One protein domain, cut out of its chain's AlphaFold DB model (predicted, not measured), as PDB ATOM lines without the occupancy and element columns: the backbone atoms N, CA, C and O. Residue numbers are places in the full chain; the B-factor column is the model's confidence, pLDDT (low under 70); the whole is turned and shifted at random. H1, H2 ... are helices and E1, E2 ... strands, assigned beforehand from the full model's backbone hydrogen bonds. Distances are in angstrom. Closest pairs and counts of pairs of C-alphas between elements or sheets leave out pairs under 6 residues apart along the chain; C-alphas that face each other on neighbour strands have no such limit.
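What this domain is: This is residues 5 to 161 of the 165 residues of an uncharacterized protein of Acinetobacter haemolyticus (UniProt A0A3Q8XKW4). A twisted sheet of four strands, E4, E1, E6 and E5, is covered on one face by helices, with the long helix H7 running along its strands, H2 crossing H7 at about a right angle and H4 packed on the last part of H7. The hairpin of E2 and E3 is a separate arm that reaches away from this body at one end of the long axis, and the short helix H6 lies toward the other end. The printed part has 157 residues, with seven named helices and six named strands in the order E1 E2 E3 H1 E4 H2 H3 E5 H4 H5 H6 H7 E6. The class is mixed, helices and strands, and both sheets are antiparallel. The whole is only just loose, close to compact, with a radius of gyration of the C-alphas of 18.4 A, and its C-alphas span 65 by 27 by 24 A, a rod whose length includes the arm.

How they stand to each other: The larger sheet runs E4, residues 58 to 64, E1, residues 5 to 10, E6, residues 155 to 160, and E5, residues 97 to 99; E4 and E5 are its edge strands. Between E4 and E1, N 9 and O 58 are 2.9 A apart, within hydrogen-bond range. Between E1 and E6 the pair N 8 and O 157 is at 2.9 A, and between E6 and E5 the pair N 98 and O 156 is at 2.9 A. H7, residues 130 to 150, is on this sheet at a height over the sheet of 9.7 A. It lies over E6 and only just over E4 and E1, with 3 of its C-alphas falling on each of those two, and runs along the strands, at 14 degrees to E6 on the local plane. H2, residues 65 to 82, and H4, residues 100 to 112, are on the same face as H7: two layers, helices on one face of a sheet. H2 touches H7 with residues 67 to 74 alone, about perpendicular at 89 degrees; the C-alphas of Phe 71 and Phe 136, their closest, are 5.5 A apart. H4 touches H7, of which residues 144 to 150 alone take part, with Leu 107 and Phe 147 the closest C-alphas at 5.7 A; they run opposite ways at a steep tilt of 37 degrees, only just past shallow. H3, residues 87 to 94, only grazes the sheet with residues 88 to 92. It touches H4 at a steep tilt of 52 degrees, with the C-alphas of Phe 88 and Cys 106 the closest at 5.7 A. H5, residues 114 to 118, is close to H7 but not clearly touching it, and H5 and H6, residues 120 to 123, only just touch, with 3 pairs of C-alphas within 8 A, and only at the corner. E2, residues 14 to 18, and E3, residues 28 to 33, form an antiparallel hairpin, with N 15 and O 32 at 2.8 A; both are apart from H7. H1, residues 44 to 47, is not on the larger sheet and touches no helix. Every O i to N i+4 pair is within hydrogen-bond range in H2 and H7, against 3 of 4 in H3, 8 of 9 in H4 and 0 of 1 in H5, where 2 of 2 O i to N i+3 pairs are within range; H1 and H6 are too short for an O i to N i+4 pair.

Where its parts are: E1 begins at C-alpha 5, (27.815, -25.287, -47.042), and is 17.2 A long; E4 measures 18.1 A and E6 13.1 A. H7 runs 30.6 A from C-alpha 130 at (26.846, -4.887, -55.517) to C-alpha 150. H2 measures 25.4 A, H4 19.1 A and E3 14.0 A. E6 ends at C-alpha 160, (26.361, -31.468, -43.972).

The domain as a whole: The two C-alphas farthest apart, those of His 23 and Asp 121, are 65.7 A apart. The printed part has no cut, and no link is long. The mean pLDDT of the printed part is 77.0; residues 12 to 56 are under 70.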
ATOM      1  N   PHE A   5      28.769 -25.226 -48.129       86.88
ATOM      2  CA  PHE A   5      27.815 -25.287 -47.042       86.88
ATOM      3  C   PHE A   5      26.553 -25.954 -47.588       86.88
ATOM      4  O   PHE A   5      25.911 -25.425 -48.499       86.88
ATOM      5  N   ASN A   6      26.245 -27.153 -47.099       86.75
ATOM      6  CA  ASN A   6      25.084 -27.923 -47.539       86.75
ATOM      7  C   ASN A   6      24.039 -27.979 -46.431       86.75
ATOM      8  O   ASN A   6      24.334 -27.702 -45.267       86.75
ATOM      9  N   VAL A   7      22.826 -28.341 -46.818       86.75
ATOM     10  CA  VAL A   7      21.704 -28.510 -45.910       86.75
ATOM     11  C   VAL A   7      20.987 -29.815 -46.220       86.75
ATOM     12  O   VAL A   7      20.824 -30.179 -47.388       86.75
ATOM     13  N   LEU A   8      20.600 -30.524 -45.165       85.94
ATOM     14  CA  LEU A   8      19.710 -31.675 -45.203       85.94
ATOM     15  C   LEU A   8      18.321 -31.232 -44.749       85.94
ATOM     16  O   LEU A   8      18.209 -30.544 -43.738       85.94
ATOM     17  N   ILE A   9      17.285 -31.645 -45.479       84.00
ATOM     18  CA  ILE A   9      15.880 -31.405 -45.132       84.00
ATOM     19  C   ILE A   9      15.098 -32.715 -45.118       84.00
ATOM     20  O   ILE A   9      15.182 -33.505 -46.060       84.00
ATOM     21  N   ILE A  10      14.255 -32.860 -44.097       80.88
ATOM     22  CA  ILE A  10      13.123 -33.790 -44.036       80.88
ATOM     23  C   ILE A  10      11.858 -32.930 -43.915       80.88
ATOM     24  O   ILE A  10      11.802 -32.079 -43.032       80.88
ATOM     25  N   THR A  11      10.877 -33.094 -44.807       76.38
ATOM     26  CA  THR A  11       9.675 -32.228 -44.869       76.38
ATOM     27  C   THR A  11       8.541 -32.703 -43.962       76.38
ATOM     28  O   THR A  11       7.776 -31.899 -43.449       76.38
ATOM     29  N   ASP A  12       8.454 -34.011 -43.726       68.69
ATOM     30  CA  ASP A  12       7.495 -34.616 -42.809       68.69
ATOM     31  C   ASP A  12       8.206 -35.723 -42.048       68.69
ATOM     32  O   ASP A  12       8.448 -36.804 -42.590       68.69
ATOM     33  N   LEU A  13       8.566 -35.455 -40.795       65.38
ATOM     34  CA  LEU A  13       9.189 -36.457 -39.950       65.38
ATOM     35  C   LEU A  13       8.177 -37.575 -39.653       65.38
ATOM     36  O   LEU A  13       7.277 -37.453 -38.816       65.38
ATOM     37  N   LYS A  14       8.313 -38.670 -40.402       62.16
ATOM     38  CA  LYS A  14       7.468 -39.863 -40.329       62.16
ATOM     39  C   LYS A  14       8.095 -40.893 -39.399       62.16
ATOM     40  O   LYS A  14       9.111 -41.499 -39.720       62.16
ATOM     41  N   ILE A  15       7.443 -41.146 -38.275       58.94
ATOM     42  CA  ILE A  15       7.853 -42.137 -37.282       58.94
ATOM     43  C   ILE A  15       7.026 -43.404 -37.521       58.94
ATOM     44  O   ILE A  15       5.809 -43.426 -37.336       58.94
ATOM     45  N   GLY A  16       7.685 -44.469 -37.980       53.28
ATOM     46  CA  GLY A  16       7.054 -45.773 -38.180       53.28
ATOM     47  C   GLY A  16       7.066 -46.592 -36.892       53.28
ATOM     48  O   GLY A  16       8.133 -46.910 -36.375       53.28
ATOM     49  N   ARG A  17       5.896 -46.999 -36.383       49.94
ATOM     50  CA  ARG A  17       5.809 -47.920 -35.237       49.94
ATOM     51  C   ARG A  17       5.637 -49.358 -35.729       49.94
ATOM     52  O   ARG A  17       4.625 -49.693 -36.351       49.94
ATOM     53  N   LEU A  18       6.605 -50.228 -35.433       49.44
ATOM     54  CA  LEU A  18       6.477 -51.667 -35.696       49.44
ATOM     55  C   LEU A  18       5.466 -52.286 -34.722       49.44
ATOM     56  O   LEU A  18       5.521 -52.039 -33.516       49.44
ATOM     57  N   LYS A  19       4.530 -53.090 -35.244       41.62
ATOM     58  CA  LYS A  19       3.467 -53.719 -34.437       41.62
ATOM     59  C   LYS A  19       3.991 -54.822 -33.508       41.62
ATOM     60  O   LYS A  19       3.399 -55.033 -32.456       41.62
ATOM     61  N   THR A  20       5.100 -55.475 -33.856       45.75
ATOM     62  CA  THR A  20       5.739 -56.545 -33.068       45.75
ATOM     63  C   THR A  20       7.230 -56.646 -33.433       45.75
ATOM     64  O   THR A  20       7.529 -56.725 -34.623       45.75
ATOM     65  N   PRO A  21       8.179 -56.670 -32.472       46.94
ATOM     66  CA  PRO A  21       9.620 -56.728 -32.767       46.94
ATOM     67  C   PRO A  21      10.140 -58.088 -33.265       46.94
ATOM     68  O   PRO A  21      11.333 -58.222 -33.521       46.94
ATOM     69  N   SER A  22       9.294 -59.110 -33.382       49.41
ATOM     70  CA  SER A  22       9.712 -60.456 -33.774       49.41
ATOM     71  C   SER A  22       9.002 -60.925 -35.043       49.41
ATOM     72  O   SER A  22       7.794 -61.137 -35.070       49.41
ATOM     73  N   HIS A  23       9.834 -61.150 -36.059       40.59
ATOM     74  CA  HIS A  23       9.592 -61.938 -37.266       40.59
ATOM     75  C   HIS A  23       8.736 -61.283 -38.369       40.59
ATOM     76  O   HIS A  23       7.602 -60.872 -38.170       40.59
ATOM     77  N   CYS A  24       9.326 -61.273 -39.570       40.38
ATOM     78  CA  CYS A  24       8.836 -60.751 -40.850       40.38
ATOM     79  C   CYS A  24       9.028 -59.241 -41.078       40.38
ATOM     80  O   CYS A  24       8.277 -58.393 -40.607       40.38
ATOM     81  N   ALA A  25      10.008 -58.936 -41.932       43.31
ATOM     82  CA  ALA A  25      10.363 -57.626 -42.476       43.31
ATOM     83  C   ALA A  25       9.278 -56.969 -43.371       43.31
ATOM     84  O   ALA A  25       9.605 -56.185 -44.254       43.31
ATOM     85  N   CYS A  26       7.992 -57.291 -43.182       45.06
ATOM     86  CA  CYS A  26       6.930 -56.960 -44.142       45.06
ATOM     87  C   CYS A  26       5.689 -56.284 -43.535       45.06
ATOM     88  O   CYS A  26       4.713 -56.081 -44.249       45.06
ATOM     89  N   ALA A  27       5.681 -55.927 -42.247       45.47
ATOM     90  CA  ALA A  27       4.526 -55.277 -41.625       45.47
ATOM     91  C   ALA A  27       4.908 -53.924 -41.011       45.47
ATOM     92  O   ALA A  27       5.059 -53.795 -39.795       45.47
ATOM     93  N   VAL A  28       5.040 -52.894 -41.855       51.62
ATOM     94  CA  VAL A  28       4.979 -51.504 -41.380       51.62
ATOM     95  C   VAL A  28       3.590 -51.317 -40.766       51.62
ATOM     96  O   VAL A  28       2.583 -51.358 -41.466       51.62
ATOM     97  N   GLY A  29       3.526 -51.225 -39.436       56.56
ATOM     98  CA  GLY A  29       2.266 -51.249 -38.696       56.56
ATOM     99  C   GLY A  29       1.428 -49.987 -38.913       56.56
ATOM    100  O   GLY A  29       0.282 -50.083 -39.348       56.56
ATOM    101  N   HIS A  30       1.996 -48.822 -38.576       53.31
ATOM    102  CA  HIS A  30       1.393 -47.490 -38.701       53.31
ATOM    103  C   HIS A  30       2.500 -46.438 -38.896       53.31
ATOM    104  O   HIS A  30       3.555 -46.545 -38.266       53.31
ATOM    105  N   ILE A  31       2.265 -45.450 -39.766       57.00
ATOM    106  CA  ILE A  31       3.158 -44.301 -39.966       57.00
ATOM    107  C   ILE A  31       2.497 -43.098 -39.304       57.00
ATOM    108  O   ILE A  31       1.465 -42.627 -39.778       57.00
ATOM    109  N   ASP A  32       3.102 -42.610 -38.229       57.75
ATOM    110  CA  ASP A  32       2.699 -41.370 -37.584       57.75
ATOM    111  C   ASP A  32       3.535 -40.213 -38.139       57.75
ATOM    112  O   ASP A  32       4.764 -40.276 -38.155       57.75
ATOM    113  N   ILE A  33       2.886 -39.120 -38.538       58.34
ATOM    114  CA  ILE A  33       3.579 -37.841 -38.732       58.34
ATOM    115  C   ILE A  33       3.643 -37.175 -37.363       58.34
ATOM    116  O   ILE A  33       2.609 -36.899 -36.746       58.34
ATOM    117  N   LYS A  34       4.857 -36.963 -36.858       59.28
ATOM    118  CA  LYS A  34       5.077 -36.341 -35.554       59.28
ATOM    119  C   LYS A  34       5.868 -35.061 -35.728       59.28
ATOM    120  O   LYS A  34       6.863 -35.017 -36.440       59.28
ATOM    121  N   LYS A  35       5.448 -34.038 -34.995       59.72
ATOM    122  CA  LYS A  35       6.260 -32.852 -34.782       59.72
ATOM    123  C   LYS A  35       7.518 -33.262 -34.003       59.72
ATOM    124  O   LYS A  35       7.366 -33.851 -32.929       59.72
ATOM    125  N   PRO A  36       8.732 -32.998 -34.510       60.41
ATOM    126  CA  PRO A  36       9.943 -33.365 -33.792       60.41
ATOM    127  C   PRO A  36      10.047 -32.592 -32.471       60.41
ATOM    128  O   PRO A  36       9.791 -31.387 -32.436       60.41
ATOM    129  N   SER A  37      10.449 -33.271 -31.394       57.19
ATOM    130  CA  SER A  37      10.821 -32.648 -30.118       57.19
ATOM    131  C   SER A  37      12.237 -33.066 -29.718       57.19
ATOM    132  O   SER A  37      12.748 -34.088 -30.181       57.19
ATOM    133  N   PHE A  38      12.874 -32.269 -28.857       50.66
ATOM    134  CA  PHE A  38      14.233 -32.509 -28.355       50.66
ATOM    135  C   PHE A  38      14.406 -33.912 -27.739       50.66
ATOM    136  O   PHE A  38      15.458 -34.526 -27.878       50.66
ATOM    137  N   GLU A  39      13.346 -34.463 -27.138       47.00
ATOM    138  CA  GLU A  39      13.336 -35.797 -26.515       47.00
ATOM    139  C   GLU A  39      13.535 -36.955 -27.513       47.00
ATOM    140  O   GLU A  39      13.906 -38.052 -27.100       47.00
ATOM    141  N   TYR A  40      13.326 -36.726 -28.816       48.66
ATOM    142  CA  TYR A  40      13.469 -37.743 -29.867       48.66
ATOM    143  C   TYR A  40      14.743 -37.591 -30.725       48.66
ATOM    144  O   TYR A  40      14.968 -38.422 -31.603       48.66
ATOM    145  N   ASN A  41      15.574 -36.562 -30.508       45.91
ATOM    146  CA  ASN A  41      16.534 -36.086 -31.516       45.91
ATOM    147  C   ASN A  41      17.986 -35.984 -31.017       45.91
ATOM    148  O   ASN A  41      18.522 -34.896 -30.832       45.91
ATOM    149  N   THR A  42      18.688 -37.113 -30.931       43.69
ATOM    150  CA  THR A  42      20.167 -37.138 -30.964       43.69
ATOM    151  C   THR A  42      20.705 -37.085 -32.402       43.69
ATOM    152  O   THR A  42      21.600 -37.847 -32.777       43.69
ATOM    153  N   GLY A  43      20.137 -36.202 -33.233       48.66
ATOM    154  CA  GLY A  43      20.488 -36.073 -34.647       48.66
ATOM    155  C   GLY A  43      20.430 -37.410 -35.405       48.66
ATOM    156  O   GLY A  43      19.830 -38.392 -34.965       48.66
ATOM    157  N   LEU A  44      21.094 -37.474 -36.558       47.59
ATOM    158  CA  LEU A  44      21.175 -38.651 -37.442       47.59
ATOM    159  C   LEU A  44      21.516 -40.003 -36.772       47.59
ATOM    160  O   LEU A  44      21.296 -41.045 -37.385       47.59
ATOM    161  N   VAL A  45      22.023 -40.030 -35.534       47.12
ATOM    162  CA  VAL A  45      22.328 -41.270 -34.794       47.12
ATOM    163  C   VAL A  45      21.053 -42.048 -34.433       47.12
ATOM    164  O   VAL A  45      21.055 -43.280 -34.439       47.12
ATOM    165  N   ALA A  46      19.935 -41.359 -34.195       42.38
ATOM    166  CA  ALA A  46      18.630 -42.006 -34.038       42.38
ATOM    167  C   ALA A  46      18.046 -42.469 -35.391       42.38
ATOM    168  O   ALA A  46      17.364 -43.492 -35.465       42.38
ATOM    169  N   LEU A  47      18.370 -41.755 -36.479       44.03
ATOM    170  CA  LEU A  47      17.921 -42.065 -37.844       44.03
ATOM    171  C   LEU A  47      18.598 -43.317 -38.428       44.03
ATOM    172  O   LEU A  47      18.055 -43.928 -39.339       44.03
ATOM    173  N   SER A  48      19.761 -43.731 -37.914       43.03
ATOM    174  CA  SER A  48      20.457 -44.939 -38.386       43.03
ATOM    175  C   SER A  48      20.018 -46.232 -37.694       43.03
ATOM    176  O   SER A  48      20.360 -47.315 -38.169       43.03
ATOM    177  N   THR A  49      19.286 -46.152 -36.574       42.91
ATOM    178  CA  THR A  49      19.098 -47.309 -35.680       42.91
ATOM    179  C   THR A  49      17.694 -47.903 -35.659       42.91
ATOM    180  O   THR A  49      17.591 -49.092 -35.366       42.91
ATOM    181  N   THR A  50      16.615 -47.172 -35.980       42.69
ATOM    182  CA  THR A  50      15.260 -47.780 -35.909       42.69
ATOM    183  C   THR A  50      14.177 -47.275 -36.867       42.69
ATOM    184  O   THR A  50      13.123 -47.905 -36.924       42.69
ATOM    185  N   MET A  51      14.366 -46.210 -37.646       48.25
ATOM    186  CA  MET A  51      13.320 -45.685 -38.540       48.25
ATOM    187  C   MET A  51      13.953 -45.022 -39.763       48.25
ATOM    188  O   MET A  51      15.114 -44.659 -39.693       48.25
ATOM    189  N   TYR A  52      13.174 -44.833 -40.829       50.59
ATOM    190  CA  TYR A  52      13.521 -44.218 -42.123       50.59
ATOM    191  C   TYR A  52      14.067 -45.179 -43.191       50.59
ATOM    192  O   TYR A  52      15.151 -45.744 -43.081       50.59
ATOM    193  N   ASP A  53      13.300 -45.310 -44.280       45.97
ATOM    194  CA  ASP A  53      13.880 -45.614 -45.588       45.97
ATOM    195  C   ASP A  53      14.771 -44.415 -45.936       45.97
ATOM    196  O   ASP A  53      14.344 -43.259 -45.873       45.97
ATOM    197  N   CYS A  54      16.031 -44.679 -46.254       49.78
ATOM    198  CA  CYS A  54      17.099 -43.712 -46.503       49.78
ATOM    199  C   CYS A  54      16.886 -42.841 -47.765       49.78
ATOM    200  O   CYS A  54      17.843 -42.311 -48.322       49.78
ATOM    201  N   LYS A  55      15.639 -42.687 -48.219       54.50
ATOM    202  CA  LYS A  55      15.218 -41.983 -49.436       54.50
ATOM    203  C   LYS A  55      14.282 -40.795 -49.186       54.50
ATOM    204  O   LYS A  55      14.051 -40.024 -50.110       54.50
ATOM    205  N   ASP A  56      13.781 -40.610 -47.963       65.56
ATOM    206  CA  ASP A  56      12.805 -39.556 -47.619       65.56
ATOM    207  C   ASP A  56      13.452 -38.223 -47.162       65.56
ATOM    208  O   ASP A  56      12.836 -37.426 -46.451       65.56
ATOM    209  N   PHE A  57      14.697 -37.948 -47.561       73.44
ATOM    210  CA  PHE A  57      15.384 -36.682 -47.275       73.44
ATOM    211  C   PHE A  57      15.988 -36.069 -48.540       73.44
ATOM    212  O   PHE A  57      16.292 -36.755 -49.513       73.44
ATOM    213  N   ASN A  58      16.233 -34.759 -48.498       78.88
ATOM    214  CA  ASN A  58      16.930 -34.036 -49.555       78.88
ATOM    215  C   ASN A  58      18.192 -33.378 -49.002       78.88
ATOM    216  O   ASN A  58      18.115 -32.631 -48.029       78.88
ATOM    217  N   VAL A  59      19.335 -33.596 -49.657       80.81
ATOM    218  CA  VAL A  59      20.566 -32.839 -49.394       80.81
ATOM    219  C   VAL A  59      20.895 -31.975 -50.593       80.81
ATOM    220  O   VAL A  59      21.026 -32.465 -51.713       80.81
ATOM    221  N   TYR A  60      21.075 -30.679 -50.363       84.69
ATOM    222  CA  TYR A  60      21.489 -29.759 -51.413       84.69
ATOM    223  C   TYR A  60      22.502 -28.740 -50.917       84.69
ATOM    224  O   TYR A  60      22.665 -28.478 -49.726       84.69
ATOM    225  N   THR A  61      23.224 -28.167 -51.875       89.62
ATOM    226  CA  THR A  61      24.226 -27.142 -51.611       89.62
ATOM    227  C   THR A  61      23.553 -25.785 -51.486       89.62
ATOM    228  O   THR A  61      22.901 -25.324 -52.421       89.62
ATOM    229  N   LEU A  62      23.754 -25.130 -50.344       90.75
ATOM    230  CA  LEU A  62      23.271 -23.779 -50.095       90.75
ATOM    231  C   LEU A  62      24.200 -22.765 -50.785       90.75
ATOM    232  O   LEU A  62      23.760 -21.980 -51.630       90.75
ATOM    233  N   SER A  63      25.503 -22.841 -50.500       91.06
ATOM    234  CA  SER A  63      26.544 -21.978 -51.081       91.06
ATOM    235  C   SER A  63      27.951 -22.515 -50.833       91.06
ATOM    236  O   SER A  63      28.131 -23.612 -50.307       91.06
ATOM    237  N   THR A  64      28.978 -21.733 -51.174       91.75
ATOM    238  CA  THR A  64      30.311 -21.914 -50.587       91.75
ATOM    239  C   THR A  64      30.293 -21.521 -49.103       91.75
ATOM    240  O   THR A  64      29.442 -20.737 -48.666       91.75
ATOM    241  N   LYS A  65      31.240 -22.046 -48.321       89.25
ATOM    242  CA  LYS A  65      31.428 -21.676 -46.909       89.25
ATOM    243  C   LYS A  65      31.775 -20.198 -46.744       89.25
ATOM    244  O   LYS A  65      31.295 -19.563 -45.817       89.25
ATOM    245  N   GLU A  66      32.569 -19.642 -47.657       90.88
ATOM    246  CA  GLU A  66      32.923 -18.221 -47.630       90.88
ATOM    247  C   GLU A  66      31.686 -17.333 -47.803       90.88
ATOM    248  O   GLU A  66      31.453 -16.444 -46.987       90.88
ATOM    249  N   SER A  67      30.859 -17.606 -48.819       91.44
ATOM    250  CA  SER A  67      29.623 -16.854 -49.053       91.44
ATOM    251  C   SER A  67      28.639 -17.003 -47.893       91.44
ATOM    252  O   SER A  67      27.994 -16.028 -47.519       91.44
ATOM    253  N   PHE A  68      28.557 -18.192 -47.285       92.56
ATOM    254  CA  PHE A  68      27.720 -18.408 -46.105       92.56
ATOM    255  C   PHE A  68      28.207 -17.589 -44.906       92.56
ATOM    256  O   PHE A  68      27.422 -16.888 -44.280       92.56
ATOM    257  N   ASN A  69      29.511 -17.605 -44.619       91.88
ATOM    258  CA  ASN A  69      30.079 -16.835 -43.514       91.88
ATOM    259  C   ASN A  69      29.893 -15.327 -43.714       91.88
ATOM    260  O   ASN A  69      29.568 -14.625 -42.762       91.88
ATOM    261  N   LYS A  70      30.050 -14.833 -44.950       92.38
ATOM    262  CA  LYS A  70      29.742 -13.436 -45.292       92.38
ATOM    263  C   LYS A  70      28.271 -13.113 -45.032       92.38
ATOM    264  O   LYS A  70      27.990 -12.123 -44.369       92.38
ATOM    265  N   PHE A  71      27.354 -13.981 -45.466       94.38
ATOM    266  CA  PHE A  71      25.926 -13.842 -45.182       94.38
ATOM    267  C   PHE A  71      25.634 -13.767 -43.674       94.38
ATOM    268  O   PHE A  71      24.927 -12.859 -43.251       94.38
ATOM    269  N   ILE A  72      26.221 -14.654 -42.861       94.31
ATOM    270  CA  ILE A  72      26.063 -14.636 -41.396       94.31
ATOM    271  C   ILE A  72      26.571 -13.321 -40.797       94.31
ATOM    272  O   ILE A  72      25.883 -12.724 -39.973       94.31
ATOM    273  N   SER A  73      27.748 -12.848 -41.209       92.88
ATOM    274  CA  SER A  73      28.305 -11.586 -40.712       92.88
ATOM    275  C   SER A  73      27.430 -10.385 -41.066       92.88
ATOM    276  O   SER A  73      27.170  -9.557 -40.202       92.88
ATOM    277  N   THR A  74      26.939 -10.298 -42.306       92.56
ATOM    278  CA  THR A  74      26.023  -9.222 -42.713       92.56
ATOM    279  C   THR A  74      24.694  -9.314 -41.965       92.56
ATOM    280  O   THR A  74      24.199  -8.301 -41.484       92.56
ATOM    281  N   LEU A  75      24.135 -10.517 -41.794       93.62
ATOM    282  CA  LEU A  75      22.874 -10.708 -41.075       93.62
ATOM    283  C   LEU A  75      22.971 -10.269 -39.606       93.62
ATOM    284  O   LEU A  75      22.010  -9.709 -39.094       93.62
ATOM    285  N   LYS A  76      24.123 -10.465 -38.949       92.94
ATOM    286  CA  LYS A  76      24.364  -9.987 -37.574       92.94
ATOM    287  C   LYS A  76      24.316  -8.469 -37.465       92.94
ATOM    288  O   LYS A  76      23.643  -7.942 -36.590       92.94
ATOM    289  N   VAL A  77      24.975  -7.769 -38.389       91.25
ATOM    290  CA  VAL A  77      24.923  -6.297 -38.441       91.25
ATOM    291  C   VAL A  77      23.478  -5.822 -38.617       91.25
ATOM    292  O   VAL A  77      23.050  -4.870 -37.974       91.25
ATOM    293  N   LEU A  78      22.698  -6.514 -39.450       88.25
ATOM    294  CA  LEU A  78      21.287  -6.191 -39.658       88.25
ATOM    295  C   LEU A  78      20.420  -6.470 -38.426       88.25
ATOM    296  O   LEU A  78      19.560  -5.657 -38.104       88.25
ATOM    297  N   GLU A  79      20.637  -7.588 -37.732       90.94
ATOM    298  CA  GLU A  79      19.949  -7.917 -36.477       90.94
ATOM    299  C   GLU A  79      20.153  -6.818 -35.427       90.94
ATOM    300  O   GLU A  79      19.181  -6.354 -34.828       90.94
ATOM    301  N   GLU A  80      21.396  -6.360 -35.250       89.69
ATOM    302  CA  GLU A  80      21.743  -5.286 -34.312       89.69
ATOM    303  C   GLU A  80      20.997  -3.980 -34.626       89.69
ATOM    304  O   GLU A  80      20.555  -3.284 -33.712       89.69
ATOM    305  N   LEU A  81      20.804  -3.667 -35.909       85.69
ATOM    306  CA  LEU A  81      20.096  -2.463 -36.355       85.69
ATOM    307  C   LEU A  81      18.578  -2.572 -36.227       85.69
ATOM    308  O   LEU A  81      17.920  -1.608 -35.844       85.69
ATOM    309  N   ILE A  82      18.017  -3.737 -36.556       85.81
ATOM    310  CA  ILE A  82      16.581  -4.011 -36.414       85.81
ATOM    311  C   ILE A  82      16.198  -4.035 -34.925       85.81
ATOM    312  O   ILE A  82      15.072  -3.691 -34.570       85.81
ATOM    313  N   GLY A  83      17.125  -4.433 -34.047       87.94
ATOM    314  CA  GLY A  83      16.897  -4.521 -32.604       87.94
ATOM    315  C   GLY A  83      15.982  -5.681 -32.200       87.94
ATOM    316  O   GLY A  83      15.483  -5.713 -31.077       87.94
ATOM    317  N   ILE A  84      15.744  -6.632 -33.109       89.44
ATOM    318  CA  ILE A  84      14.934  -7.832 -32.880       89.44
ATOM    319  C   ILE A  84      15.815  -9.041 -33.140       89.44
ATOM    320  O   ILE A  84      16.278  -9.235 -34.266       89.44
ATOM    321  N   SER A  85      15.996  -9.880 -32.120       92.62
ATOM    322  CA  SER A  85      16.906 -11.014 -32.235       92.62
ATOM    323  C   SER A  85      16.471 -12.010 -33.313       92.62
ATOM    324  O   SER A  85      15.284 -12.322 -33.451       92.62
ATOM    325  N   CYS A  86      17.441 -12.492 -34.087       93.88
ATOM    326  CA  CYS A  86      17.253 -13.455 -35.157       93.88
ATOM    327  C   CYS A  86      17.462 -14.879 -34.613       93.88
ATOM    328  O   CYS A  86      18.611 -15.279 -34.404       93.88
ATOM    329  N   PRO A  87      16.403 -15.699 -34.455       93.06
ATOM    330  CA  PRO A  87      16.532 -17.039 -33.871       93.06
ATOM    331  C   PRO A  87      17.503 -17.931 -34.659       93.06
ATOM    332  O   PRO A  87      18.255 -18.718 -34.084       93.06
ATOM    333  N   PHE A  88      17.559 -17.756 -35.983       94.50
ATOM    334  CA  PHE A  88      18.504 -18.470 -36.837       94.50
ATOM    335  C   PHE A  88      19.967 -18.176 -36.483       94.50
ATOM    336  O   PHE A  88      20.772 -19.106 -36.474       94.50
ATOM    337  N   LEU A  89      20.321 -16.916 -36.196       93.44
ATOM    338  CA  LEU A  89      21.702 -16.540 -35.883       93.44
ATOM    339  C   LEU A  89      22.182 -17.158 -34.573       93.44
ATOM    340  O   LEU A  89      23.331 -17.587 -34.507       93.44
ATOM    341  N   THR A  90      21.310 -17.262 -33.572       85.06
ATOM    342  CA  THR A  90      21.621 -17.954 -32.318       85.06
ATOM    343  C   THR A  90      21.832 -19.450 -32.568       85.06
ATOM    344  O   THR A  90      22.901 -19.992 -32.296       85.06
ATOM    345  N   ALA A  91      20.858 -20.123 -33.185       85.06
ATOM    346  CA  ALA A  91      20.892 -21.580 -33.317       85.06
ATOM    347  C   ALA A  91      21.938 -22.104 -34.310       85.06
ATOM    348  O   ALA A  91      22.502 -23.181 -34.105       85.06
ATOM    349  N   ILE A  92      22.250 -21.357 -35.376       88.12
ATOM    350  CA  ILE A  92      23.272 -21.781 -36.344       88.12
ATOM    351  C   ILE A  92      24.676 -21.813 -35.729       88.12
ATOM    352  O   ILE A  92      25.560 -22.477 -36.261       88.12
ATOM    353  N   GLN A  93      24.897 -21.107 -34.615       77.31
ATOM    354  CA  GLN A  93      26.166 -21.130 -33.886       77.31
ATOM    355  C   GLN A  93      26.230 -22.251 -32.843       77.31
ATOM    356  O   GLN A  93      27.329 -22.688 -32.507       77.31
ATOM    357  N   GLU A  94      25.080 -22.713 -32.354       81.62
ATOM    358  CA  GLU A  94      24.988 -23.668 -31.249       81.62
ATOM    359  C   GLU A  94      24.792 -25.109 -31.723       81.62
ATOM    360  O   GLU A  94      25.530 -25.999 -31.300       81.62
ATOM    361  N   THR A  95      23.812 -25.353 -32.598       78.19
ATOM    362  CA  THR A  95      23.337 -26.717 -32.885       78.19
ATOM    363  C   THR A  95      23.476 -27.118 -34.347       78.19
ATOM    364  O   THR A  95      23.655 -28.298 -34.630       78.19
ATOM    365  N   TYR A  96      23.381 -26.165 -35.284       83.94
ATOM    366  CA  TYR A  96      23.190 -26.431 -36.723       83.94
ATOM    367  C   TYR A  96      21.959 -27.304 -37.050       83.94
ATOM    368  O   TYR A  96      21.783 -27.697 -38.204       83.94
ATOM    369  N   GLU A  97      21.087 -27.575 -36.078       85.62
ATOM    370  CA  GLU A  97      19.953 -28.497 -36.172       85.62
ATOM    371  C   GLU A  97      18.664 -27.810 -35.723       85.62
ATOM    372  O   GLU A  97      18.611 -27.175 -34.671       85.62
ATOM    373  N   PHE A  98      17.635 -27.901 -36.566       86.69
ATOM    374  CA  PHE A  98      16.402 -27.129 -36.454       86.69
ATOM    375  C   PHE A  98      15.211 -28.071 -36.627       86.69
ATOM    376  O   PHE A  98      15.223 -28.956 -37.486       86.69
ATOM    377  N   TYR A  99      14.166 -27.869 -35.827       84.56
ATOM    378  CA  TYR A  99      13.002 -28.749 -35.791       84.56
ATOM    379  C   TYR A  99      11.724 -28.004 -35.411       84.56
ATOM    380  O   TYR A  99      11.750 -27.056 -34.626       84.56
ATOM    381  N   GLY A 100      10.588 -28.491 -35.908       79.31
ATOM    382  CA  GLY A 100       9.285 -28.159 -35.335       79.31
ATOM    383  C   GLY A 100       8.945 -26.666 -35.365       79.31
ATOM    384  O   GLY A 100       9.096 -25.995 -36.387       79.31
ATOM    385  N   ASP A 101       8.505 -26.141 -34.217       85.31
ATOM    386  CA  ASP A 101       8.157 -24.718 -34.060       85.31
ATOM    387  C   ASP A 101       9.331 -23.789 -34.331       85.31
ATOM    388  O   ASP A 101       9.141 -22.716 -34.895       85.31
ATOM    389  N   PHE A 102      10.550 -24.216 -34.008       88.62
ATOM    390  CA  PHE A 102      11.727 -23.378 -34.180       88.62
ATOM    391  C   PHE A 102      11.996 -23.047 -35.658       88.62
ATOM    392  O   PHE A 102      12.409 -21.937 -36.000       88.62
ATOM    393  N   ILE A 103      11.685 -23.982 -36.568       90.62
ATOM    394  CA  ILE A 103      11.723 -23.729 -38.017       90.62
ATOM    395  C   ILE A 103      10.723 -22.627 -38.388       90.62
ATOM    396  O   ILE A 103      11.032 -21.758 -39.205       90.62
ATOM    397  N   PHE A 104       9.533 -22.642 -37.788       90.88
ATOM    398  CA  PHE A 104       8.489 -21.655 -38.052       90.88
ATOM    399  C   PHE A 104       8.795 -20.283 -37.440       90.88
ATOM    400  O   PHE A 104       8.505 -19.261 -38.062       90.88
ATOM    401  N   GLU A 105       9.433 -20.239 -36.272       93.50
ATOM    402  CA  GLU A 105       9.960 -19.006 -35.680       93.50
ATOM    403  C   GLU A 105      10.994 -18.357 -36.607       93.50
ATOM    404  O   GLU A 105      10.870 -17.178 -36.949       93.50
ATOM    405  N   CYS A 106      11.954 -19.143 -37.110       94.56
ATOM    406  CA  CYS A 106      12.926 -18.675 -38.098       94.56
ATOM    407  C   CYS A 106      12.240 -18.187 -39.383       94.56
ATOM    408  O   CYS A 106      12.524 -17.090 -39.862       94.56
ATOM    409  N   LEU A 107      11.298 -18.965 -39.923       94.94
ATOM    410  CA  LEU A 107      10.527 -18.595 -41.112       94.94
ATOM    411  C   LEU A 107       9.785 -17.264 -40.925       94.94
ATOM    412  O   LEU A 107       9.798 -16.414 -41.816       94.94
ATOM    413  N   THR A 108       9.135 -17.086 -39.778       94.94
ATOM    414  CA  THR A 108       8.359 -15.884 -39.455       94.94
ATOM    415  C   THR A 108       9.268 -14.667 -39.364       94.94
ATOM    416  O   THR A 108       8.980 -13.647 -39.988       94.94
ATOM    417  N   TRP A 109      10.404 -14.789 -38.671       95.31
ATOM    418  CA  TRP A 109      11.381 -13.708 -38.578       95.31
ATOM    419  C   TRP A 109      11.892 -13.291 -39.961       95.31
ATOM    420  O   TRP A 109      11.897 -12.103 -40.277       95.31
ATOM    421  N   PHE A 110      12.258 -14.247 -40.824       94.94
ATOM    422  CA  PHE A 110      12.734 -13.926 -42.172       94.94
ATOM    423  C   PHE A 110      11.636 -13.299 -43.051       94.94
ATOM    424  O   PHE A 110      11.905 -12.382 -43.815       94.94
ATOM    425  N   ASN A 111      10.379 -13.740 -42.970       94.12
ATOM    426  CA  ASN A 111       9.325 -13.090 -43.758       94.12
ATOM    427  C   ASN A 111       9.056 -11.654 -43.276       94.12
ATOM    428  O   ASN A 111       8.906 -10.761 -44.105       94.12
ATOM    429  N   ASN A 112       9.040 -11.420 -41.961       94.00
ATOM    430  CA  ASN A 112       8.757 -10.099 -41.390       94.00
ATOM    431  C   ASN A 112       9.862  -9.071 -41.669       94.00
ATOM    432  O   ASN A 112       9.596  -7.875 -41.659       94.00
ATOM    433  N   ASN A 113      11.088  -9.533 -41.928       90.81
ATOM    434  CA  ASN A 113      12.246  -8.677 -42.179       90.81
ATOM    435  C   ASN A 113      12.721  -8.739 -43.644       90.81
ATOM    436  O   ASN A 113      13.841  -8.329 -43.947       90.81
ATOM    437  N   ALA A 114      11.893  -9.247 -44.564       89.75
ATOM    438  CA  ALA A 114      12.255  -9.402 -45.976       89.75
ATOM    439  C   ALA A 114      12.340  -8.068 -46.741       89.75
ATOM    440  O   ALA A 114      12.989  -8.006 -47.785       89.75
ATOM    441  N   ASP A 115      11.730  -6.996 -46.225       87.81
ATOM    442  CA  ASP A 115      11.706  -5.672 -46.864       87.81
ATOM    443  C   ASP A 115      13.107  -5.124 -47.156       87.81
ATOM    444  O   ASP A 115      13.313  -4.427 -48.153       87.81
ATOM    445  N   ILE A 116      14.094  -5.491 -46.333       81.62
ATOM    446  CA  ILE A 116      15.483  -5.068 -46.516       81.62
ATOM    447  C   ILE A 116      16.091  -5.567 -47.829       81.62
ATOM    448  O   ILE A 116      16.957  -4.915 -48.410       81.62
ATOM    449  N   LEU A 117      15.603  -6.695 -48.348       83.88
ATOM    450  CA  LEU A 117      16.078  -7.260 -49.605       83.88
ATOM    451  C   LEU A 117      15.681  -6.401 -50.803       83.88
ATOM    452  O   LEU A 117      16.343  -6.462 -51.833       83.88
ATOM    453  N   PHE A 118      14.625  -5.599 -50.684       82.31
ATOM    454  CA  PHE A 118      14.102  -4.776 -51.773       82.31
ATOM    455  C   PHE A 118      14.598  -3.326 -51.709       82.31
ATOM    456  O   PHE A 118      14.141  -2.484 -52.481       82.31
ATOM    457  N   ARG A 119      15.562  -3.042 -50.822       82.62
ATOM    458  CA  ARG A 119      16.223  -1.740 -50.661       82.62
ATOM    459  C   ARG A 119      17.736  -1.875 -50.870       82.62
ATOM    460  O   ARG A 119      18.498  -1.878 -49.904       82.62
ATOM    461  N   PRO A 120      18.192  -2.065 -52.122       73.38
ATOM    462  CA  PRO A 120      19.600  -2.328 -52.419       73.38
ATOM    463  C   PRO A 120      20.527  -1.158 -52.054       73.38
ATOM    464  O   PRO A 120      21.694  -1.381 -51.755       73.38
ATOM    465  N   ASP A 121      20.004   0.065 -52.040       79.56
ATOM    466  CA  ASP A 121      20.671   1.264 -51.535       79.56
ATOM    467  C   ASP A 121      21.018   1.142 -50.044       79.56
ATOM    468  O   ASP A 121      22.169   1.335 -49.668       79.56
ATOM    469  N   HIS A 122      20.057   0.715 -49.222       79.94
ATOM    470  CA  HIS A 122      20.258   0.491 -47.788       79.94
ATOM    471  C   HIS A 122      21.135  -0.741 -47.541       79.94
ATOM    472  O   HIS A 122      21.996  -0.740 -46.670       79.94
ATOM    473  N   LEU A 123      20.971  -1.805 -48.334       81.25
ATOM    474  CA  LEU A 123      21.813  -2.999 -48.225       81.25
ATOM    475  C   LEU A 123      23.287  -2.697 -48.559       81.25
ATOM    476  O   LEU A 123      24.197  -3.319 -48.002       81.25
ATOM    477  N   GLY A 124      23.520  -1.719 -49.439       81.31
ATOM    478  CA  GLY A 124      24.836  -1.177 -49.767       81.31
ATOM    479  C   GLY A 124      25.547  -0.493 -48.595       81.31
ATOM    480  O   GLY A 124      26.762  -0.344 -48.641       81.31
ATOM    481  N   GLU A 125      24.843  -0.144 -47.514       84.38
ATOM    482  CA  GLU A 125      25.469   0.358 -46.280       84.38
ATOM    483  C   GLU A 125      26.171  -0.763 -45.490       84.38
ATOM    484  O   GLU A 125      27.098  -0.505 -44.721       84.38
ATOM    485  N   PHE A 126      25.773  -2.023 -45.711       82.94
ATOM    486  CA  PHE A 126      26.244  -3.199 -44.958       82.94
ATOM    487  C   PHE A 126      27.045  -4.191 -45.809       82.94
ATOM    488  O   PHE A 126      27.504  -5.227 -45.320       82.94
ATOM    489  N   THR A 127      27.205  -3.890 -47.096       85.38
ATOM    490  CA  THR A 127      27.926  -4.709 -48.075       85.38
ATOM    491  C   THR A 127      28.878  -3.823 -48.871       85.38
ATOM    492  O   THR A 127      28.618  -2.642 -49.066       85.38
ATOM    493  N   LYS A 128      30.029  -4.351 -49.300       85.38
ATOM    494  CA  LYS A 128      31.092  -3.526 -49.907       85.38
ATOM    495  C   LYS A 128      30.948  -3.375 -51.415       85.38
ATOM    496  O   LYS A 128      31.508  -2.449 -51.996       85.38
ATOM    497  N   THR A 129      30.257  -4.309 -52.059       88.75
ATOM    498  CA  THR A 129      30.058  -4.335 -53.510       88.75
ATOM    499  C   THR A 129      28.638  -4.783 -53.838       88.75
ATOM    500  O   THR A 129      28.009  -5.494 -53.055       88.75
ATOM    501  N   ALA A 130      28.151  -4.430 -55.031       87.25
ATOM    502  CA  ALA A 130      26.846  -4.887 -55.517       87.25
ATOM    503  C   ALA A 130      26.744  -6.424 -55.582       87.25
ATOM    504  O   ALA A 130      25.688  -6.991 -55.304       87.25
ATOM    505  N   ASP A 131      27.853  -7.106 -55.885       88.69
ATOM    506  CA  ASP A 131      27.921  -8.569 -55.874       88.69
ATOM    507  C   ASP A 131      27.741  -9.136 -54.461       88.69
ATOM    508  O   ASP A 131      27.110 -10.179 -54.284       88.69
ATOM    509  N   GLU A 132      28.278  -8.477 -53.430       88.81
ATOM    510  CA  GLU A 132      28.049  -8.878 -52.039       88.81
ATOM    511  C   GLU A 132      26.581  -8.686 -51.639       88.81
ATOM    512  O   GLU A 132      26.003  -9.590 -51.033       88.81
ATOM    513  N   SER A 133      25.955  -7.574 -52.041       90.50
ATOM    514  CA  SER A 133      24.524  -7.324 -51.822       90.50
ATOM    515  C   SER A 133      23.653  -8.400 -52.485       90.50
ATOM    516  O   SER A 133      22.769  -8.976 -51.849       90.50
ATOM    517  N   LEU A 134      23.944  -8.738 -53.746       90.25
ATOM    518  CA  LEU A 134      23.216  -9.766 -54.492       90.25
ATOM    519  C   LEU A 134      23.398 -11.157 -53.870       90.25
ATOM    520  O   LEU A 134      22.439 -11.920 -53.737       90.25
ATOM    521  N   ASN A 135      24.622 -11.490 -53.454       90.88
ATOM    522  CA  ASN A 135      24.898 -12.748 -52.765       90.88
ATOM    523  C   ASN A 135      24.150 -12.834 -51.431       90.88
ATOM    524  O   ASN A 135      23.626 -13.900 -51.106       90.88
ATOM    525  N   PHE A 136      24.055 -11.735 -50.680       93.56
ATOM    526  CA  PHE A 136      23.265 -11.689 -49.453       93.56
ATOM    527  C   PHE A 136      21.785 -11.991 -49.731       93.56
ATOM    528  O   PHE A 136      21.221 -12.884 -49.099       93.56
ATOM    529  N   GLN A 137      21.180 -11.326 -50.721       93.00
ATOM    530  CA  GLN A 137      19.782 -11.559 -51.110       93.00
ATOM    531  C   GLN A 137      19.538 -13.010 -51.534       93.00
ATOM    532  O   GLN A 137      18.607 -13.658 -51.052       93.00
ATOM    533  N   LEU A 138      20.402 -13.550 -52.399       93.31
ATOM    534  CA  LEU A 138      20.327 -14.939 -52.845       93.31
ATOM    535  C   LEU A 138      20.359 -15.905 -51.652       93.31
ATOM    536  O   LEU A 138      19.569 -16.846 -51.586       93.31
ATOM    537  N   MET A 139      21.279 -15.682 -50.713       94.50
ATOM    538  CA  MET A 139      21.420 -16.522 -49.529       94.50
ATOM    539  C   MET A 139      20.213 -16.429 -48.610       94.50
ATOM    540  O   MET A 139      19.730 -17.462 -48.149       94.50
ATOM    541  N   TYR A 140      19.682 -15.226 -48.417       94.94
ATOM    542  CA  TYR A 140      18.463 -15.010 -47.656       94.94
ATOM    543  C   TYR A 140      17.304 -15.832 -48.223       94.94
ATOM    544  O   TYR A 140      16.659 -16.581 -47.490       94.94
ATOM    545  N   PHE A 141      17.079 -15.767 -49.540       94.25
ATOM    546  CA  PHE A 141      16.017 -16.536 -50.191       94.25
ATOM    547  C   PHE A 141      16.236 -18.045 -50.093       94.25
ATOM    548  O   PHE A 141      15.280 -18.774 -49.840       94.25
ATOM    549  N   LYS A 142      17.475 -18.529 -50.229       94.38
ATOM    550  CA  LYS A 142      17.788 -19.958 -50.077       94.38
ATOM    551  C   LYS A 142      17.548 -20.465 -48.654       94.38
ATOM    552  O   LYS A 142      17.012 -21.556 -48.473       94.38
ATOM    553  N   VAL A 143      17.934 -19.692 -47.638       94.38
ATOM    554  CA  VAL A 143      17.668 -20.024 -46.228       94.38
ATOM    555  C   VAL A 143      16.159 -20.010 -45.963       94.38
ATOM    556  O   VAL A 143      15.619 -20.971 -45.421       94.38
ATOM    557  N   LEU A 144      15.450 -18.992 -46.453       94.00
ATOM    558  CA  LEU A 144      13.996 -18.898 -46.355       94.00
ATOM    559  C   LEU A 144      13.278 -20.080 -47.033       94.00
ATOM    560  O   LEU A 144      12.345 -20.650 -46.470       94.00
ATOM    561  N   GLU A 145      13.722 -20.481 -48.224       92.00
ATOM    562  CA  GLU A 145      13.202 -21.651 -48.938       92.00
ATOM    563  C   GLU A 145      13.446 -22.948 -48.156       92.00
ATOM    564  O   GLU A 145      12.574 -23.814 -48.119       92.00
ATOM    565  N   THR A 146      14.594 -23.057 -47.479       92.31
ATOM    566  CA  THR A 146      14.920 -24.194 -46.603       92.31
ATOM    567  C   THR A 146      13.867 -24.338 -45.499       92.31
ATOM    568  O   THR A 146      13.311 -25.420 -45.316       92.31
ATOM    569  N   PHE A 147      13.516 -23.239 -44.823       93.25
ATOM    570  CA  PHE A 147      12.478 -23.259 -43.788       93.25
ATOM    571  C   PHE A 147      11.088 -23.578 -44.350       93.25
ATOM    572  O   PHE A 147      10.360 -24.380 -43.768       93.25
ATOM    573  N   ARG A 148      10.729 -23.004 -45.508       90.44
ATOM    574  CA  ARG A 148       9.444 -23.282 -46.176       90.44
ATOM    575  C   ARG A 148       9.300 -24.750 -46.568       90.44
ATOM    576  O   ARG A 148       8.216 -25.302 -46.420       90.44
ATOM    577  N   LYS A 149      10.374 -25.367 -47.065       88.00
ATOM    578  CA  LYS A 149      10.384 -26.781 -47.463       88.00
ATOM    579  C   LYS A 149      10.214 -27.708 -46.270       88.00
ATOM    580  O   LYS A 149       9.448 -28.656 -46.365       88.00
ATOM    581  N   ALA A 150      10.926 -27.449 -45.176       85.62
ATOM    582  CA  ALA A 150      10.845 -28.295 -43.994       85.62
ATOM    583  C   ALA A 150       9.480 -28.184 -43.294       85.62
ATOM    584  O   ALA A 150       8.912 -29.194 -42.903       85.62
ATOM    585  N   GLY A 151       8.930 -26.972 -43.161       81.81
ATOM    586  CA  GLY A 151       7.646 -26.765 -42.489       81.81
ATOM    587  C   GLY A 151       7.650 -27.171 -41.004       81.81
ATOM    588  O   GLY A 151       8.686 -27.457 -40.410       81.81
ATOM    589  N   LEU A 152       6.462 -27.188 -40.388       76.12
ATOM    590  CA  LEU A 152       6.281 -27.427 -38.943       76.12
ATOM    591  C   LEU A 152       6.583 -28.860 -38.487       76.12
ATOM    592  O   LEU A 152       6.786 -29.091 -37.299       76.12
ATOM    593  N   ASN A 153       6.579 -29.826 -39.401       72.62
ATOM    594  CA  ASN A 153       6.865 -31.231 -39.097       72.62
ATOM    595  C   ASN A 153       8.244 -31.657 -39.606       72.62
ATOM    596  O   ASN A 153       8.570 -32.842 -39.572       72.62
ATOM    597  N   GLY A 154       9.038 -30.705 -40.093       79.19
ATOM    598  CA  GLY A 154      10.317 -30.986 -40.705       79.19
ATOM    599  C   GLY A 154      11.490 -30.981 -39.740       79.19
ATOM    600  O   GLY A 154      11.405 -30.569 -38.579       79.19
ATOM    601  N   PHE A 155      12.618 -31.417 -40.283       84.81
ATOM    602  CA  PHE A 155      13.936 -31.343 -39.672       84.81
ATOM    603  C   PHE A 155      14.910 -30.738 -40.678       84.81
ATOM    604  O   PHE A 155      14.868 -31.072 -41.866       84.81
ATOM    605  N   ILE A 156      15.788 -29.857 -40.202       87.19
ATOM    606  CA  ILE A 156      16.852 -29.253 -41.003       87.19
ATOM    607  C   ILE A 156      18.174 -29.436 -40.268       87.19
ATOM    608  O   ILE A 156      18.284 -29.082 -39.097       87.19
ATOM    609  N   GLN A 157      19.191 -29.907 -40.985       86.81
ATOM    610  CA  GLN A 157      20.572 -29.877 -40.515       86.81
ATOM    611  C   GLN A 157      21.441 -29.105 -41.503       86.81
ATOM    612  O   GLN A 157      21.518 -29.439 -42.687       86.81
ATOM    613  N   PHE A 158      22.113 -28.076 -41.008       87.25
ATOM    614  CA  PHE A 158      23.064 -27.277 -41.765       87.25
ATOM    615  C   PHE A 158      24.479 -27.868 -41.677       87.25
ATOM    616  O   PHE A 158      24.801 -28.628 -40.771       87.25
ATOM    617  N   ASN A 159      25.349 -27.482 -42.613       84.19
ATOM    618  CA  ASN A 159      26.765 -27.868 -42.661       84.19
ATOM    619  C   ASN A 159      27.025 -29.376 -42.878       84.19
ATOM    620  O   ASN A 159      28.025 -29.924 -42.415       84.19
ATOM    621  N   THR A 160      26.158 -30.052 -43.631       70.31
ATOM    622  CA  THR A 160      26.361 -31.468 -43.972       70.31
ATOM    623  C   THR A 160      27.402 -31.640 -45.084       70.31
ATOM    624  O   THR A 160      27.656 -30.740 -45.894       70.31
ATOM    625  N   LEU A 161      28.036 -32.811 -45.161       70.56
ATOM    626  CA  LEU A 161      28.812 -33.190 -46.342       70.56
ATOM    627  C   LEU A 161      27.833 -33.623 -47.440       70.56
ATOM    628  O   LEU A 161      26.916 -34.389 -47.173       70.56
TER     629      LEU A 161